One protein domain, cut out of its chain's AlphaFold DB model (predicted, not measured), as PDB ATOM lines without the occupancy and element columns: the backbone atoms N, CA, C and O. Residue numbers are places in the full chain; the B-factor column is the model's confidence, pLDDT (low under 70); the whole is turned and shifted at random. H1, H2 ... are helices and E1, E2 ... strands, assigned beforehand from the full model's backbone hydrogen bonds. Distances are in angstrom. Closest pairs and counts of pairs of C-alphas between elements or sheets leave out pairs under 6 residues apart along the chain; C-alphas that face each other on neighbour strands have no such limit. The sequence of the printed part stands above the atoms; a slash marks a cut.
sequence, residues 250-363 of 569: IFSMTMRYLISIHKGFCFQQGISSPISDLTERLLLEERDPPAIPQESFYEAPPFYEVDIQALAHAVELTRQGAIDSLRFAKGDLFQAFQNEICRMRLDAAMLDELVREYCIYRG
ATOM      1  N   ILE A 250     -38.154  70.353  16.372       87.69
ATOM      2  CA  ILE A 250     -37.604  71.624  16.868       87.69
ATOM      3  C   ILE A 250     -36.727  72.293  15.809       87.69
ATOM      4  O   ILE A 250     -36.898  73.480  15.568       87.69
ATOM      5  N   PHE A 251     -35.885  71.532  15.101       88.75
ATOM      6  CA  PHE A 251     -35.017  72.066  14.048       88.75
ATOM      7  C   PHE A 251     -35.797  72.840  12.982       88.75
ATOM      8  O   PHE A 251     -35.490  73.990  12.679       88.75
ATOM      9  N   SER A 252     -36.864  72.229  12.465       88.69
ATOM     10  CA  SER A 252     -37.719  72.823  11.441       88.69
ATOM     11  C   SER A 252     -38.405  74.096  11.950       88.69
ATOM     12  O   SER A 252     -38.573  75.063  11.211       88.69
ATOM     13  N   MET A 253     -38.791  74.124  13.227       87.94
ATOM     14  CA  MET A 253     -39.401  75.294  13.866       87.94
ATOM     15  C   MET A 253     -38.398  76.420  14.102       87.94
ATOM     16  O   MET A 253     -38.691  77.578  13.808       87.94
ATOM     17  N   THR A 254     -37.200  76.081  14.569       89.38
ATOM     18  CA  THR A 254     -36.096  77.020  14.747       89.38
ATOM     19  C   THR A 254     -35.690  77.636  13.412       89.38
ATOM     20  O   THR A 254     -35.536  78.849  13.345       89.38
ATOM     21  N   MET A 255     -35.603  76.846  12.338       88.62
ATOM     22  CA  MET A 255     -35.304  77.356  10.995       88.62
ATOM     23  C   MET A 255     -36.350  78.369  10.518       88.62
ATOM     24  O   MET A 255     -35.981  79.469  10.111       88.62
ATOM     25  N   ARG A 256     -37.648  78.055  10.637       88.88
ATOM     26  CA  ARG A 256     -38.729  79.006  10.307       88.88
ATOM     27  C   ARG A 256     -38.590  80.312  11.087       88.88
ATOM     28  O   ARG A 256     -38.634  81.390  10.500       88.88
ATOM     29  N   TYR A 257     -38.377  80.213  12.398       88.44
ATOM     30  CA  TYR A 257     -38.260  81.374  13.275       88.44
ATOM     31  C   TYR A 257     -37.033  82.238  12.951       88.44
ATOM     32  O   TYR A 257     -37.153  83.454  12.823       88.44
ATOM     33  N   LEU A 258     -35.862  81.624  12.753       88.06
ATOM     34  CA  LEU A 258     -34.626  82.338  12.423       88.06
ATOM     35  C   LEU A 258     -34.727  83.077  11.089       88.06
ATOM     36  O   LEU A 258     -34.299  84.227  10.997       88.06
ATOM     37  N   ILE A 259     -35.321  82.448  10.073       85.94
ATOM     38  CA  ILE A 259     -35.529  83.092   8.773       85.94
ATOM     39  C   ILE A 259     -36.562  84.219   8.895       85.94
ATOM     40  O   ILE A 259     -36.362  85.273   8.299       85.94
ATOM     41  N   SER A 260     -37.622  84.048   9.694       84.69
ATOM     42  CA  SER A 260     -38.593  85.121   9.959       84.69
ATOM     43  C   SER A 260     -37.917  86.343  10.580       84.69
ATOM     44  O   SER A 260     -38.089  87.449  10.078       84.69
ATOM     45  N   ILE A 261     -37.089  86.148  11.613       85.75
ATOM     46  CA  ILE A 261     -36.328  87.241  12.237       85.75
ATOM     47  C   ILE A 261     -35.371  87.883  11.229       85.75
ATOM     48  O   ILE A 261     -35.224  89.102  11.212       85.75
ATOM     49  N   HIS A 262     -34.720  87.082  10.381       84.75
ATOM     50  CA  HIS A 262     -33.824  87.600   9.350       84.75
ATOM     51  C   HIS A 262     -34.546  88.511   8.363       84.75
ATOM     52  O   HIS A 262     -34.085  89.622   8.113       84.75
ATOM     53  N   LYS A 263     -35.684  88.047   7.830       82.62
ATOM     54  CA  LYS A 263     -36.508  88.816   6.895       82.62
ATOM     55  C   LYS A 263     -36.985  90.113   7.555       82.62
ATOM     56  O   LYS A 263     -36.802  91.173   6.964       82.62
ATOM     57  N   GLY A 264     -37.476  90.050   8.795       81.06
ATOM     58  CA  GLY A 264     -37.879  91.229   9.567       81.06
ATOM     59  C   GLY A 264     -36.732  92.223   9.791       81.06
ATOM     60  O   GLY A 264     -36.896  93.424   9.577       81.06
ATOM     61  N   PHE A 265     -35.536  91.739  10.138       83.12
ATOM     62  CA  PHE A 265     -34.352  92.584  10.317       83.12
ATOM     63  C   PHE A 265     -33.896  93.246   9.009       83.12
ATOM     64  O   PHE A 265     -33.675  94.456   8.973       83.12
ATOM     65  N   CYS A 266     -33.769  92.472   7.927       83.62
ATOM     66  CA  CYS A 266     -33.387  92.983   6.609       83.62
ATOM     67  C   CYS A 266     -34.382  94.030   6.101       83.62
ATOM     68  O   CYS A 266     -33.967  95.075   5.601       83.62
ATOM     69  N   PHE A 267     -35.679  93.789   6.310       81.75
ATOM     70  CA  PHE A 267     -36.741  94.730   5.976       81.75
ATOM     71  C   PHE A 267     -36.610  96.048   6.754       81.75
ATOM     72  O   PHE A 267     -36.616  97.115   6.149       81.75
ATOM     73  N   GLN A 268     -36.412  95.990   8.077       81.88
ATOM     74  CA  GLN A 268     -36.255  97.188   8.917       81.88
ATOM     75  C   GLN A 268     -35.008  98.012   8.576       81.88
ATOM     76  O   GLN A 268     -35.017  99.232   8.718       81.88
ATOM     77  N   GLN A 269     -33.933  97.357   8.133       82.50
ATOM     78  CA  GLN A 269     -32.691  98.024   7.736       82.50
ATOM     79  C   GLN A 269     -32.700  98.493   6.270       82.50
ATOM     80  O   GLN A 269     -31.785  99.203   5.858       82.50
ATOM     81  N   GLY A 270     -33.694  98.087   5.469       80.19
ATOM     82  CA  GLY A 270     -33.733  98.353   4.027       80.19
ATOM     83  C   GLY A 270     -32.608  97.664   3.245       80.19
ATOM     84  O   GLY A 270     -32.190  98.162   2.201       80.19
ATOM     85  N   ILE A 271     -32.079  96.547   3.756       82.88
ATOM     86  CA  ILE A 271     -30.953  95.814   3.159       82.88
ATOM     87  C   ILE A 271     -31.484  94.541   2.501       82.88
ATOM     88  O   ILE A 271     -32.237  93.785   3.114       82.88
ATOM     89  N   SER A 272     -31.049  94.258   1.270       76.44
ATOM     90  CA  SER A 272     -31.328  92.975   0.617       76.44
ATOM     91  C   SER A 272     -30.679  91.836   1.398       76.44
ATOM     92  O   SER A 272     -29.481  91.890   1.697       76.44
ATOM     93  N   SER A 273     -31.443  90.791   1.710       77.31
ATOM     94  CA  SER A 273     -30.881  89.666   2.449       77.31
ATOM     95  C   SER A 273     -29.774  88.978   1.623       77.31
ATOM     96  O   SER A 273     -29.973  88.677   0.446       77.31
ATOM     97  N   PRO A 274     -28.589  88.704   2.199       73.19
ATOM     98  CA  PRO A 274     -27.476  88.052   1.489       73.19
ATOM     99  C   PRO A 274     -27.777  86.589   1.125       73.19
ATOM    100  O   PRO A 274     -27.019  85.944   0.408       73.19
ATOM    101  N   ILE A 275     -28.870  86.065   1.670       78.12
ATOM    102  CA  ILE A 275     -29.353  84.694   1.558       78.12
ATOM    103  C   ILE A 275     -30.757  84.667   0.938       78.12
ATOM    104  O   ILE A 275     -31.458  83.676   1.115       78.12
ATOM    105  N   SER A 276     -31.163  85.733   0.226       79.94
ATOM    106  CA  SER A 276     -32.526  85.887  -0.320       79.94
ATOM    107  C   SER A 276     -32.941  84.669  -1.122       79.94
ATOM    108  O   SER A 276     -33.945  84.051  -0.785       79.94
ATOM    109  N   ASP A 277     -32.071  84.232  -2.037       80.44
ATOM    110  CA  ASP A 277     -32.258  83.032  -2.858       80.44
ATOM    111  C   ASP A 277     -32.573  81.787  -2.009       80.44
ATOM    112  O   ASP A 277     -33.553  81.083  -2.245       80.44
ATOM    113  N   LEU A 278     -31.819  81.549  -0.929       77.44
ATOM    114  CA  LEU A 278     -32.086  80.417  -0.040       77.44
ATOM    115  C   LEU A 278     -33.382  80.607   0.759       77.44
ATOM    116  O   LEU A 278     -34.129  79.652   0.949       77.44
ATOM    117  N   THR A 279     -33.655  81.816   1.250       79.44
ATOM    118  CA  THR A 279     -34.832  82.081   2.091       79.44
ATOM    119  C   THR A 279     -36.146  82.104   1.319       79.44
ATOM    120  O   THR A 279     -37.175  81.773   1.902       79.44
ATOM    121  N   GLU A 280     -36.122  82.480   0.042       81.00
ATOM    122  CA  GLU A 280     -37.263  82.429  -0.878       81.00
ATOM    123  C   GLU A 280     -37.539  80.991  -1.314       81.00
ATOM    124  O   GLU A 280     -38.688  80.564  -1.355       81.00
ATOM    125  N   ARG A 281     -36.481  80.202  -1.542       78.88
ATOM    126  CA  ARG A 281     -36.612  78.772  -1.844       78.88
ATOM    127  C   ARG A 281     -37.065  77.939  -0.643       78.88
ATOM    128  O   ARG A 281     -37.804  76.979  -0.819       78.88
ATOM    129  N   LEU A 282     -36.600  78.263   0.568       80.06
ATOM    130  CA  LEU A 282     -36.876  77.468   1.772       80.06
ATOM    131  C   LEU A 282     -38.207  77.831   2.439       80.06
ATOM    132  O   LEU A 282     -38.920  76.935   2.888       80.06
ATOM    133  N   LEU A 283     -38.524  79.128   2.553       79.69
ATOM    134  CA  LEU A 283     -39.790  79.610   3.106       79.69
ATOM    135  C   LEU A 283     -40.641  80.235   2.010       79.69
ATOM    136  O   LEU A 283     -40.322  81.319   1.517       79.69
ATOM    137  N   LEU A 284     -41.770  79.593   1.728       74.50
ATOM    138  CA  LEU A 284     -42.774  80.142   0.828       74.50
ATOM    139  C   LEU A 284     -43.414  81.366   1.503       74.50
ATOM    140  O   LEU A 284     -43.703  81.338   2.701       74.50
ATOM    141  N   GLU A 285     -43.611  82.448   0.748       62.72
ATOM    142  CA  GLU A 285     -44.141  83.718   1.281       62.72
ATOM    143  C   GLU A 285     -45.559  83.583   1.850       62.72
ATOM    144  O   GLU A 285     -45.954  84.310   2.763       62.72
ATOM    145  N   GLU A 286     -46.315  82.611   1.346       67.62
ATOM    146  CA  GLU A 286     -47.681  82.343   1.759       67.62
ATOM    147  C   GLU A 286     -47.727  81.670   3.144       67.62
ATOM    148  O   GLU A 286     -47.214  80.564   3.349       67.62
ATOM    149  N   ARG A 287     -48.366  82.339   4.111       76.06
ATOM    150  CA  ARG A 287     -48.700  81.750   5.416       76.06
ATOM    151  C   ARG A 287     -50.085  81.121   5.355       76.06
ATOM    152  O   ARG A 287     -51.017  81.733   4.840       76.06
ATOM    153  N   ASP A 288     -50.237  79.955   5.978       80.81
ATOM    154  CA  ASP A 288     -51.558  79.354   6.181       80.81
ATOM    155  C   ASP A 288     -52.475  80.338   6.938       80.81
ATOM    156  O   ASP A 288     -51.985  81.096   7.793       80.81
ATOM    157  N   PRO A 289     -53.797  80.336   6.689       77.56
ATOM    158  CA  PRO A 289     -54.725  81.183   7.430       77.56
ATOM    159  C   PRO A 289     -54.660  80.889   8.940       77.56
ATOM    160  O   PRO A 289     -54.315  79.773   9.343       77.56
ATOM    161  N   PRO A 290     -54.946  81.888   9.796       74.69
ATOM    162  CA  PRO A 290     -54.958  81.679  11.237       74.69
ATOM    163  C   PRO A 290     -56.031  80.655  11.600       74.69
ATOM    164  O   PRO A 290     -57.110  80.620  11.001       74.69
ATOM    165  N   ALA A 291     -55.739  79.826  12.599       70.94
ATOM    166  CA  ALA A 291     -56.726  78.896  13.115       70.94
ATOM    167  C   ALA A 291     -57.882  79.689  13.740       70.94
ATOM    168  O   ALA A 291     -57.669  80.528  14.617       70.94
ATOM    169  N   ILE A 292     -59.106  79.443  13.274       67.94
ATOM    170  CA  ILE A 292     -60.290  80.126  13.798       67.94
ATOM    171  C   ILE A 292     -60.637  79.485  15.153       67.94
ATOM    172  O   ILE A 292     -60.815  78.264  15.207       67.94
ATOM    173  N   PRO A 293     -60.739  80.257  16.252       61.47
ATOM    174  CA  PRO A 293     -61.181  79.721  17.535       61.47
ATOM    175  C   PRO A 293     -62.602  79.154  17.426       61.47
ATOM    176  O   PRO A 293     -63.463  79.763  16.791       61.47
ATOM    177  N   GLN A 294     -62.881  78.021  18.078       61.56
ATOM    178  CA  GLN A 294     -64.265  77.548  18.200       61.56
ATOM    179  C   GLN A 294     -65.100  78.597  18.953       61.56
ATOM    180  O   GLN A 294     -64.642  79.166  19.948       61.56
ATOM    181  N   GLU A 295     -66.334  78.837  18.500       54.69
ATOM    182  CA  GLU A 295     -67.226  79.868  19.057       54.69
ATOM    183  C   GLU A 295     -67.514  79.707  20.560       54.69
ATOM    184  O   GLU A 295     -67.800  80.677  21.262       54.69
ATOM    185  N   SER A 296     -67.338  78.505  21.105       48.94
ATOM    186  CA  SER A 296     -67.403  78.243  22.544       48.94
ATOM    187  C   SER A 296     -66.325  78.967  23.369       48.94
ATOM    188  O   SER A 296     -66.454  79.045  24.586       48.94
ATOM    189  N   PHE A 297     -65.269  79.504  22.742       49.75
ATOM    190  CA  PHE A 297     -64.160  80.198  23.416       49.75
ATOM    191  C   PHE A 297     -64.225  81.732  23.336       49.75
ATOM    192  O   PHE A 297     -63.310  82.400  23.824       49.75
ATOM    193  N   TYR A 298     -65.296  82.326  22.793       52.47
ATOM    194  CA  TYR A 298     -65.490  83.785  22.877       52.47
ATOM    195  C   TYR A 298     -65.675  84.281  24.325       52.47
ATOM    196  O   TYR A 298     -65.485  85.467  24.590       52.47
ATOM    197  N   GLU A 299     -65.957  83.373  25.267       54.03
ATOM    198  CA  GLU A 299     -66.060  83.631  26.712       54.03
ATOM    199  C   GLU A 299     -64.761  83.289  27.483       54.03
ATOM    200  O   GLU A 299     -64.775  83.098  28.699       54.03
ATOM    201  N   ALA A 300     -63.614  83.183  26.796       56.47
ATOM    202  CA  ALA A 300     -62.331  82.945  27.456       56.47
ATOM    203  C   ALA A 300     -61.926  84.131  28.368       56.47
ATOM    204  O   ALA A 300     -62.146  85.291  27.996       56.47
ATOM    205  N   PRO A 301     -61.301  83.872  29.537       64.62
ATOM    206  CA  PRO A 301     -60.797  84.921  30.423       64.62
ATOM    207  C   PRO A 301     -59.829  85.867  29.694       64.62
ATOM    208  O   PRO A 301     -59.140  85.435  28.767       64.62
ATOM    209  N   PRO A 302     -59.714  87.139  30.117       75.25
ATOM    210  CA  PRO A 302     -58.703  88.033  29.567       75.25
ATOM    211  C   PRO A 302     -57.303  87.445  29.794       75.25
ATOM    212  O   PRO A 302     -56.928  87.134  30.926       75.25
ATOM    213  N   PHE A 303     -56.534  87.287  28.714       83.06
ATOM    214  CA  PHE A 303     -55.135  86.864  28.788       83.06
ATOM    215  C   PHE A 303     -54.259  87.996  29.331       83.06
ATOM    216  O   PHE A 303     -54.598  89.177  29.221       83.06
ATOM    217  N   TYR A 304     -53.107  87.643  29.899       84.44
ATOM    218  CA  TYR A 304     -52.140  88.642  30.339       84.44
ATOM    219  C   TYR A 304     -51.585  89.401  29.130       84.44
ATOM    220  O   TYR A 304     -51.069  88.800  28.191       84.44
ATOM    221  N   GLU A 305     -51.624  90.733  29.181       88.38
ATOM    222  CA  GLU A 305     -51.114  91.595  28.103       88.38
ATOM    223  C   GLU A 305     -49.626  91.330  27.799       88.38
ATOM    224  O   GLU A 305     -49.199  91.433  26.655       88.38
ATOM    225  N   VAL A 306     -48.851  90.894  28.801       88.44
ATOM    226  CA  VAL A 306     -47.447  90.484  28.625       88.44
ATOM    227  C   VAL A 306     -47.319  89.308  27.654       88.44
ATOM    228  O   VAL A 306     -46.427  89.318  26.810       88.44
ATOM    229  N   ASP A 307     -48.211  88.321  27.749       88.81
ATOM    230  CA  ASP A 307     -48.180  87.128  26.900       88.81
ATOM    231  C   ASP A 307     -48.673  87.461  25.481       88.81
ATOM    232  O   ASP A 307     -48.100  86.989  24.498       88.81
ATOM    233  N   ILE A 308     -49.672  88.347  25.361       88.31
ATOM    234  CA  ILE A 308     -50.165  88.859  24.070       88.31
ATOM    235  C   ILE A 308     -49.045  89.597  23.326       88.31
ATOM    236  O   ILE A 308     -48.798  89.323  22.153       88.31
ATOM    237  N   GLN A 309     -48.348  90.514  24.002       90.31
ATOM    238  CA  GLN A 309     -47.261  91.295  23.407       90.31
ATOM    239  C   GLN A 309     -46.050  90.428  23.061       90.31
ATOM    240  O   GLN A 309     -45.462  90.606  21.994       90.31
ATOM    241  N   ALA A 310     -45.703  89.470  23.926       88.88
ATOM    242  CA  ALA A 310     -44.636  88.510  23.665       88.88
ATOM    243  C   ALA A 310     -44.896  87.718  22.376       88.88
ATOM    244  O   ALA A 310     -44.013  87.624  21.526       88.88
ATOM    245  N   LEU A 311     -46.114  87.192  22.207       89.38
ATOM    246  CA  LEU A 311     -46.490  86.445  21.008       89.38
ATOM    247  C   LEU A 311     -46.539  87.341  19.764       89.38
ATOM    248  O   LEU A 311     -45.989  86.977  18.724       89.38
ATOM    249  N   ALA A 312     -47.165  88.517  19.882       88.31
ATOM    250  CA  ALA A 312     -47.302  89.473  18.788       88.31
ATOM    251  C   ALA A 312     -45.939  89.905  18.237       88.31
ATOM    252  O   ALA A 312     -45.727  89.878  17.029       88.31
ATOM    253  N   HIS A 313     -44.995  90.234  19.120       86.81
ATOM    254  CA  HIS A 313     -43.649  90.617  18.714       86.81
ATOM    255  C   HIS A 313     -42.847  89.430  18.162       86.81
ATOM    256  O   HIS A 313     -42.058  89.604  17.241       86.81
ATOM    257  N   ALA A 314     -43.012  88.225  18.714       86.00
ATOM    258  CA  ALA A 314     -42.226  87.073  18.284       86.00
ATOM    259  C   ALA A 314     -42.594  86.580  16.873       86.00
ATOM    260  O   ALA A 314     -41.716  86.120  16.151       86.00
ATOM    261  N   VAL A 315     -43.867  86.659  16.470       84.38
ATOM    262  CA  VAL A 315     -44.333  86.134  15.164       84.38
ATOM    263  C   VAL A 315     -44.853  87.234  14.223       84.38
ATOM    264  O   VAL A 315     -45.399  86.940  13.155       84.38
ATOM    265  N   GLU A 316     -44.644  88.498  14.603       84.62
ATOM    266  CA  GLU A 316     -45.071  89.700  13.868       84.62
ATOM    267  C   GLU A 316     -46.590  89.715  13.604       84.62
ATOM    268  O   GLU A 316     -47.061  89.976  12.500       84.62
ATOM    269  N   LEU A 317     -47.375  89.392  14.635       85.62
ATOM    270  CA  LEU A 317     -48.837  89.387  14.571       85.62
ATOM    271  C   LEU A 317     -49.423  90.713  15.052       85.62
ATOM    272  O   LEU A 317     -48.864  91.405  15.903       85.62
ATOM    273  N   THR A 318     -50.628  91.023  14.576       88.56
ATOM    274  CA  THR A 318     -51.445  92.065  15.203       88.56
ATOM    275  C   THR A 318     -51.841  91.639  16.618       88.56
ATOM    276  O   THR A 318     -51.937  90.447  16.927       88.56
ATOM    277  N   ARG A 319     -52.147  92.612  17.484       88.62
ATOM    278  CA  ARG A 319     -52.643  92.335  18.841       88.62
ATOM    279  C   ARG A 319     -53.849  91.388  18.831       88.62
ATOM    280  O   ARG A 319     -53.911  90.469  19.641       88.62
ATOM    281  N   GLN A 320     -54.789  91.600  17.907       87.81
ATOM    282  CA  GLN A 320     -55.971  90.748  17.775       87.81
ATOM    283  C   GLN A 320     -55.605  89.336  17.299       87.81
ATOM    284  O   GLN A 320     -56.064  88.367  17.893       87.81
ATOM    285  N   GLY A 321     -54.693  89.206  16.330       86.75
ATOM    286  CA  GLY A 321     -54.198  87.901  15.881       86.75
ATOM    287  C   GLY A 321     -53.514  87.102  16.995       86.75
ATOM    288  O   GLY A 321     -53.718  85.893  17.101       86.75
ATOM    289  N   ALA A 322     -52.765  87.766  17.880       88.94
ATOM    290  CA  ALA A 322     -52.174  87.125  19.055       88.94
ATOM    291  C   ALA A 322     -53.240  86.655  20.064       88.94
ATOM    292  O   ALA A 322     -53.128  85.556  20.607       88.94
ATOM    293  N   ILE A 323     -54.300  87.443  20.281       88.62
ATOM    294  CA  ILE A 323     -55.437  87.043  21.126       88.62
ATOM    295  C   ILE A 323     -56.133  85.813  20.544       88.62
ATOM    296  O   ILE A 323     -56.392  84.862  21.278       88.62
ATOM    297  N   ASP A 324     -56.410  85.805  19.243       88.06
ATOM    298  CA  ASP A 324     -57.106  84.693  18.595       88.06
ATOM    299  C   ASP A 324     -56.253  83.415  18.605       88.06
ATOM    300  O   ASP A 324     -56.759  82.334  18.913       88.06
ATOM    301  N   SER A 325     -54.935  83.544  18.424       88.31
ATOM    302  CA  SER A 325     -53.981  82.432  18.558       88.31
ATOM    303  C   SER A 325     -53.950  81.858  19.980       88.31
ATOM    304  O   SER A 325     -53.941  80.640  20.166       88.31
ATOM    305  N   LEU A 326     -53.978  82.721  21.004       88.75
ATOM    306  CA  LEU A 326     -54.052  82.297  22.407       88.75
ATOM    307  C   LEU A 326     -55.399  81.650  22.739       88.75
ATOM    308  O   LEU A 326     -55.426  80.660  23.470       88.75
ATOM    309  N   ARG A 327     -56.510  82.148  22.183       87.75
ATOM    310  CA  ARG A 327     -57.830  81.507  22.316       87.75
ATOM    311  C   ARG A 327     -57.817  80.106  21.731       87.75
ATOM    312  O   ARG A 327     -58.265  79.173  22.393       87.75
ATOM    313  N   PHE A 328     -57.261  79.954  20.534       86.56
ATOM    314  CA  PHE A 328     -57.122  78.659  19.882       86.56
ATOM    315  C   PHE A 328     -56.270  77.684  20.713       86.56
ATOM    316  O   PHE A 328     -56.652  76.533  20.906       86.56
ATOM    317  N   ALA A 329     -55.170  78.161  21.301       86.31
ATOM    318  CA  ALA A 329     -54.306  77.375  22.185       86.31
ATOM    319  C   ALA A 329     -54.817  77.249  23.637       86.31
ATOM    320  O   ALA A 329     -54.072  76.812  24.514       86.31
ATOM    321  N   LYS A 330     -56.065  77.650  23.930       85.00
ATOM    322  CA  LYS A 330     -56.669  77.610  25.278       85.00
ATOM    323  C   LYS A 330     -55.837  78.334  26.355       85.00
ATOM    324  O   LYS A 330     -55.866  77.960  27.525       85.00
ATOM    325  N   GLY A 331     -55.106  79.379  25.962       82.56
ATOM    326  CA  GLY A 331     -54.251  80.191  26.830       82.56
ATOM    327  C   GLY A 331     -52.810  79.702  26.996       82.56
ATOM    328  O   GLY A 331     -52.055  80.337  27.730       82.56
ATOM    329  N   ASP A 332     -52.395  78.623  26.327       87.44
ATOM    330  CA  ASP A 332     -50.995  78.187  26.327       87.44
ATOM    331  C   ASP A 332     -50.170  78.994  25.307       87.44
ATOM    332  O   ASP A 332     -50.284  78.816  24.091       87.44
ATOM    333  N   LEU A 333     -49.306  79.879  25.819       89.00
ATOM    334  CA  LEU A 333     -48.415  80.714  25.011       89.00
ATOM    335  C   LEU A 333     -47.464  79.886  24.137       89.00
ATOM    336  O   LEU A 333     -47.184  80.270  23.002       89.00
ATOM    337  N   PHE A 334     -46.957  78.760  24.644       88.81
ATOM    338  CA  PHE A 334     -45.986  77.954  23.911       88.81
ATOM    339  C   PHE A 334     -46.650  77.237  22.737       88.81
ATOM    340  O   PHE A 334     -46.136  77.280  21.621       88.81
ATOM    341  N   GLN A 335     -47.831  76.657  22.957       87.19
ATOM    342  CA  GLN A 335     -48.604  76.043  21.875       87.19
ATOM    343  C   GLN A 335     -49.076  77.081  20.853       87.19
ATOM    344  O   GLN A 335     -49.003  76.818  19.653       87.19
ATOM    345  N   ALA A 336     -49.495  78.274  21.293       88.94
ATOM    346  CA  ALA A 336     -49.838  79.370  20.386       88.94
ATOM    347  C   ALA A 336     -48.642  79.748  19.499       88.94
ATOM    348  O   ALA A 336     -48.765  79.798  18.279       88.94
ATOM    349  N   PHE A 337     -47.461  79.914  20.094       90.00
ATOM    350  CA  PHE A 337     -46.226  80.196  19.363       90.00
ATOM    351  C   PHE A 337     -45.858  79.086  18.366       90.00
ATOM    352  O   PHE A 337     -45.530  79.365  17.212       90.00
ATOM    353  N   GLN A 338     -45.955  77.816  18.773       89.50
ATOM    354  CA  GLN A 338     -45.694  76.680  17.887       89.50
ATOM    355  C   GLN A 338     -46.695  76.599  16.730       89.50
ATOM    356  O   GLN A 338     -46.290  76.335  15.597       89.50
ATOM    357  N   ASN A 339     -47.984  76.831  16.986       88.62
ATOM    358  CA  ASN A 339     -49.013  76.863  15.947       88.62
ATOM    359  C   ASN A 339     -48.700  77.947  14.912       88.62
ATOM    360  O   ASN A 339     -48.702  77.658  13.716       88.62
ATOM    361  N   GLU A 340     -48.361  79.148  15.381       88.81
ATOM    362  CA  GLU A 340     -48.100  80.315  14.542       88.81
ATOM    363  C   GLU A 340     -46.841  80.164  13.685       88.81
ATOM    364  O   GLU A 340     -46.881  80.412  12.480       88.81
ATOM    365  N   ILE A 341     -45.746  79.642  14.240       89.06
ATOM    366  CA  ILE A 341     -44.563  79.328  13.429       89.06
ATOM    367  C   ILE A 341     -44.873  78.219  12.415       89.06
ATOM    368  O   ILE A 341     -44.432  78.295  11.272       89.06
ATOM    369  N   CYS A 342     -45.657  77.200  12.782       87.88
ATOM    370  CA  CYS A 342     -46.016  76.125  11.854       87.88
ATOM    371  C   CYS A 342     -46.904  76.591  10.685       87.88
ATOM    372  O   CYS A 342     -47.079  75.818   9.746       87.88
ATOM    373  N   ARG A 343     -47.484  77.801  10.729       86.31
ATOM    374  CA  ARG A 343     -48.222  78.391   9.596       86.31
ATOM    375  C   ARG A 343     -47.300  78.872   8.479       86.31
ATOM    376  O   ARG A 343     -47.756  79.019   7.350       86.31
ATOM    377  N   MET A 344     -46.025  79.124   8.779       86.44
ATOM    378  CA  MET A 344     -45.039  79.467   7.757       86.44
ATOM    379  C   MET A 344     -44.733  78.215   6.934       86.44
ATOM    380  O   MET A 344     -44.182  77.225   7.443       86.44
ATOM    381  N   ARG A 345     -45.114  78.256   5.657       82.56
ATOM    382  CA  ARG A 345     -44.884  77.159   4.724       82.56
ATOM    383  C   ARG A 345     -43.385  77.026   4.464       82.56
ATOM    384  O   ARG A 345     -42.681  78.003   4.231       82.56
ATOM    385  N   LEU A 346     -42.907  75.792   4.547       85.00
ATOM    386  CA  LEU A 346     -41.506  75.448   4.357       85.00
ATOM    387  C   LEU A 346     -41.432  74.317   3.339       85.00
ATOM    388  O   LEU A 346     -42.206  73.360   3.447       85.00
ATOM    389  N   ASP A 347     -40.513  74.426   2.383       85.69
ATOM    390  CA  ASP A 347     -40.255  73.353   1.428       85.69
ATOM    391  C   ASP A 347     -39.521  72.201   2.128       85.69
ATOM    392  O   ASP A 347     -38.339  72.289   2.472       85.69
ATOM    393  N   ALA A 348     -40.262  71.123   2.380       84.38
ATOM    394  CA  ALA A 348     -39.741  69.947   3.060       84.38
ATOM    395  C   ALA A 348     -38.649  69.253   2.236       84.38
ATOM    396  O   ALA A 348     -37.653  68.833   2.810       84.38
ATOM    397  N   ALA A 349     -38.789  69.181   0.908       86.62
ATOM    398  CA  ALA A 349     -37.834  68.463   0.066       86.62
ATOM    399  C   ALA A 349     -36.460  69.143   0.081       86.62
ATOM    400  O   ALA A 349     -35.433  68.476   0.228       86.62
ATOM    401  N   MET A 350     -36.463  70.474  -0.005       86.75
ATOM    402  CA  MET A 350     -35.253  71.282   0.074       86.75
ATOM    403  C   MET A 350     -34.619  71.206   1.471       86.75
ATOM    404  O   MET A 350     -33.412  71.002   1.591       86.75
ATOM    405  N   LEU A 351     -35.414  71.298   2.546       87.88
ATOM    406  CA  LEU A 351     -34.885  71.146   3.906       87.88
ATOM    407  C   LEU A 351     -34.240  69.774   4.117       87.88
ATOM    408  O   LEU A 351     -33.157  69.696   4.695       87.88
ATOM    409  N   ASP A 352     -34.873  68.710   3.628       88.38
ATOM    410  CA  ASP A 352     -34.341  67.354   3.721       88.38
ATOM    411  C   ASP A 352     -33.022  67.211   2.942       88.38
ATOM    412  O   ASP A 352     -32.108  66.521   3.395       88.38
ATOM    413  N   GLU A 353     -32.889  67.878   1.789       88.75
ATOM    414  CA  GLU A 353     -31.638  67.948   1.024       88.75
ATOM    415  C   GLU A 353     -30.535  68.662   1.812       88.75
ATOM    416  O   GLU A 353     -29.453  68.098   1.974       88.75
ATOM    417  N   LEU A 354     -30.823  69.829   2.395       88.31
ATOM    418  CA  LEU A 354     -29.861  70.557   3.230       88.31
ATOM    419  C   LEU A 354     -29.419  69.752   4.453       88.31
ATOM    420  O   LEU A 354     -28.243  69.772   4.819       88.31
ATOM    421  N   VAL A 355     -30.344  69.033   5.095       88.38
ATOM    422  CA  VAL A 355     -30.009  68.150   6.216       88.38
ATOM    423  C   VAL A 355     -29.090  67.021   5.757       88.38
ATOM    424  O   VAL A 355     -28.096  66.746   6.428       88.38
ATOM    425  N   ARG A 356     -29.357  66.401   4.601       87.06
ATOM    426  CA  ARG A 356     -28.466  65.377   4.033       87.06
ATOM    427  C   ARG A 356     -27.082  65.938   3.714       87.06
ATOM    428  O   ARG A 356     -26.089  65.328   4.106       87.06
ATOM    429  N   GLU A 357     -26.996  67.102   3.073       88.19
ATOM    430  CA  GLU A 357     -25.721  67.775   2.787       88.19
ATOM    431  C   GLU A 357     -24.925  68.057   4.065       88.19
ATOM    432  O   GLU A 357     -23.721  67.797   4.124       88.19
ATOM    433  N   TYR A 358     -25.597  68.539   5.114       88.38
ATOM    434  CA  TYR A 358     -24.979  68.782   6.411       88.38
ATOM    435  C   TYR A 358     -24.446  67.493   7.045       88.38
ATOM    436  O   TYR A 358     -23.301  67.454   7.502       88.38
ATOM    437  N   CYS A 359     -25.252  66.430   7.043       87.31
ATOM    438  CA  CYS A 359     -24.862  65.130   7.579       87.31
ATOM    439  C   CYS A 359     -23.645  64.548   6.845       87.31
ATOM    440  O   CYS A 359     -22.756  64.001   7.498       87.31
ATOM    441  N   ILE A 360     -23.563  64.708   5.519       88.25
ATOM    442  CA  ILE A 360     -22.398  64.299   4.719       88.25
ATOM    443  C   ILE A 360     -21.177  65.153   5.082       88.25
ATOM    444  O   ILE A 360     -20.101  64.618   5.338       88.25
ATOM    445  N   TYR A 361     -21.335  66.479   5.156       86.94
ATOM    446  CA  TYR A 361     -20.243  67.402   5.484       86.94
ATOM    447  C   TYR A 361     -19.638  67.141   6.871       86.94
ATOM    448  O   TYR A 361     -18.420  67.203   7.042       86.94
ATOM    449  N   ARG A 362     -20.477  66.838   7.866       85.00
ATOM    450  CA  ARG A 362     -20.039  66.513   9.231       85.00
ATOM    451  C   ARG A 362     -19.523  65.079   9.382       85.00
ATOM    452  O   ARG A 362     -18.972  64.767  10.433       85.00
ATOM    453  N   GLY A 363     -19.687  64.228   8.367       80.94
ATOM    454  CA  GLY A 363     -19.334  62.807   8.433       80.94
ATOM    455  C   GLY A 363     -20.264  61.987   9.335       80.94
ATOM    456  O   GLY A 363     -19.849  60.970   9.875       80.94
TER     457      GLY A 363
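What this domain is: This is residues 250 to 363 of the 569 residues of the protein "C-terminal LisH motif isoform 2" of Theobroma cacao (UniProt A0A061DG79). Three short helices make a cluster, H3 and H5 side by side with H4 crossing them, and the long helix H1 stands crosswise at the end of H5, with a small ribbon of two short strands, E1 and E2, next to its residues 252 to 260; H2 and H6 make the end of the domain away from the cluster. Residues 355 to 363, most of them in H6, stick out there, and at the opposite end the loop of residues 288 to 304 swings out on its way to H3. The printed part has 114 residues, with six named helices and two named strands in the order H1 H2 E1 H3 H4 H5 E2 H6; the sheet order is E1 - E2, antiparallel, and the class is mostly helix. It is only just loose, close to compact, with a radius of gyration of the C-alphas of 16.4 A, and it is elongated, spanning 52 by 32 by 22 A.

How they stand to each other: H1, residues 250 to 269, is close to but not clearly touching H2, residues 276 to 282; their closest C-alphas, of Ile 259 and Thr 279, are 6.8 A apart. E1, residues 283 to 287, is the antiparallel neighbour of E2, residues 344 to 346, at 144 degrees, with N 284 and O 345 within hydrogen-bond range at 3.1 A. H3, residues 305 to 315, touches H4, residues 319 to 328, about perpendicular at 82 degrees, closest at the C-alphas of Ala 312 and Ala 322, 5.4 A. H5, residues 333 to 342, is the hub, touching three helices. H3 and H5 run the same way at a shallow tilt of 20 degrees, closest at the C-alphas of Leu 311 and Phe 337, 6.5 A. H4 and H5 stand about perpendicular at 79 degrees, closest at the C-alphas of Ser 325 and Ala 336, 5.5 A. H1 touches H5 with residues 253 to 257 alone, about perpendicular at 79 degrees, closest at the C-alphas of Met 253 and Ile 341, 6.6 A. H6, residues 348 to 361, only just touches H2, with 3 pairs of C-alphas within 8 A, the closest being Leu 282 and Met 350 at 6.6 A. H4 and H6 are apart. In the six helices every O i to N i+4 pair is within hydrogen-bond range.

Where its parts are: H1 begins at C-alpha 250 (-37.604, 71.624, 16.868) and is 28.4 A long. H3 is 15.6 A, H4 14.4 A and H5 14.1 A long. H6 is 19.8 A long and ends at C-alpha 361 (-20.243, 67.402, 5.484). H2 is 9.7 A, E1 9.5 A and E2 6.3 A.

The domain as a whole: The two C-alphas farthest apart are those of Glu 299 and Gly 363, 54.3 A. The printed part has no cut, and its one long link is E1 to H3, 17 residues. Mean pLDDT of the printed part is 82.2; residues 285 to 286 and 292 to 301 are under 70.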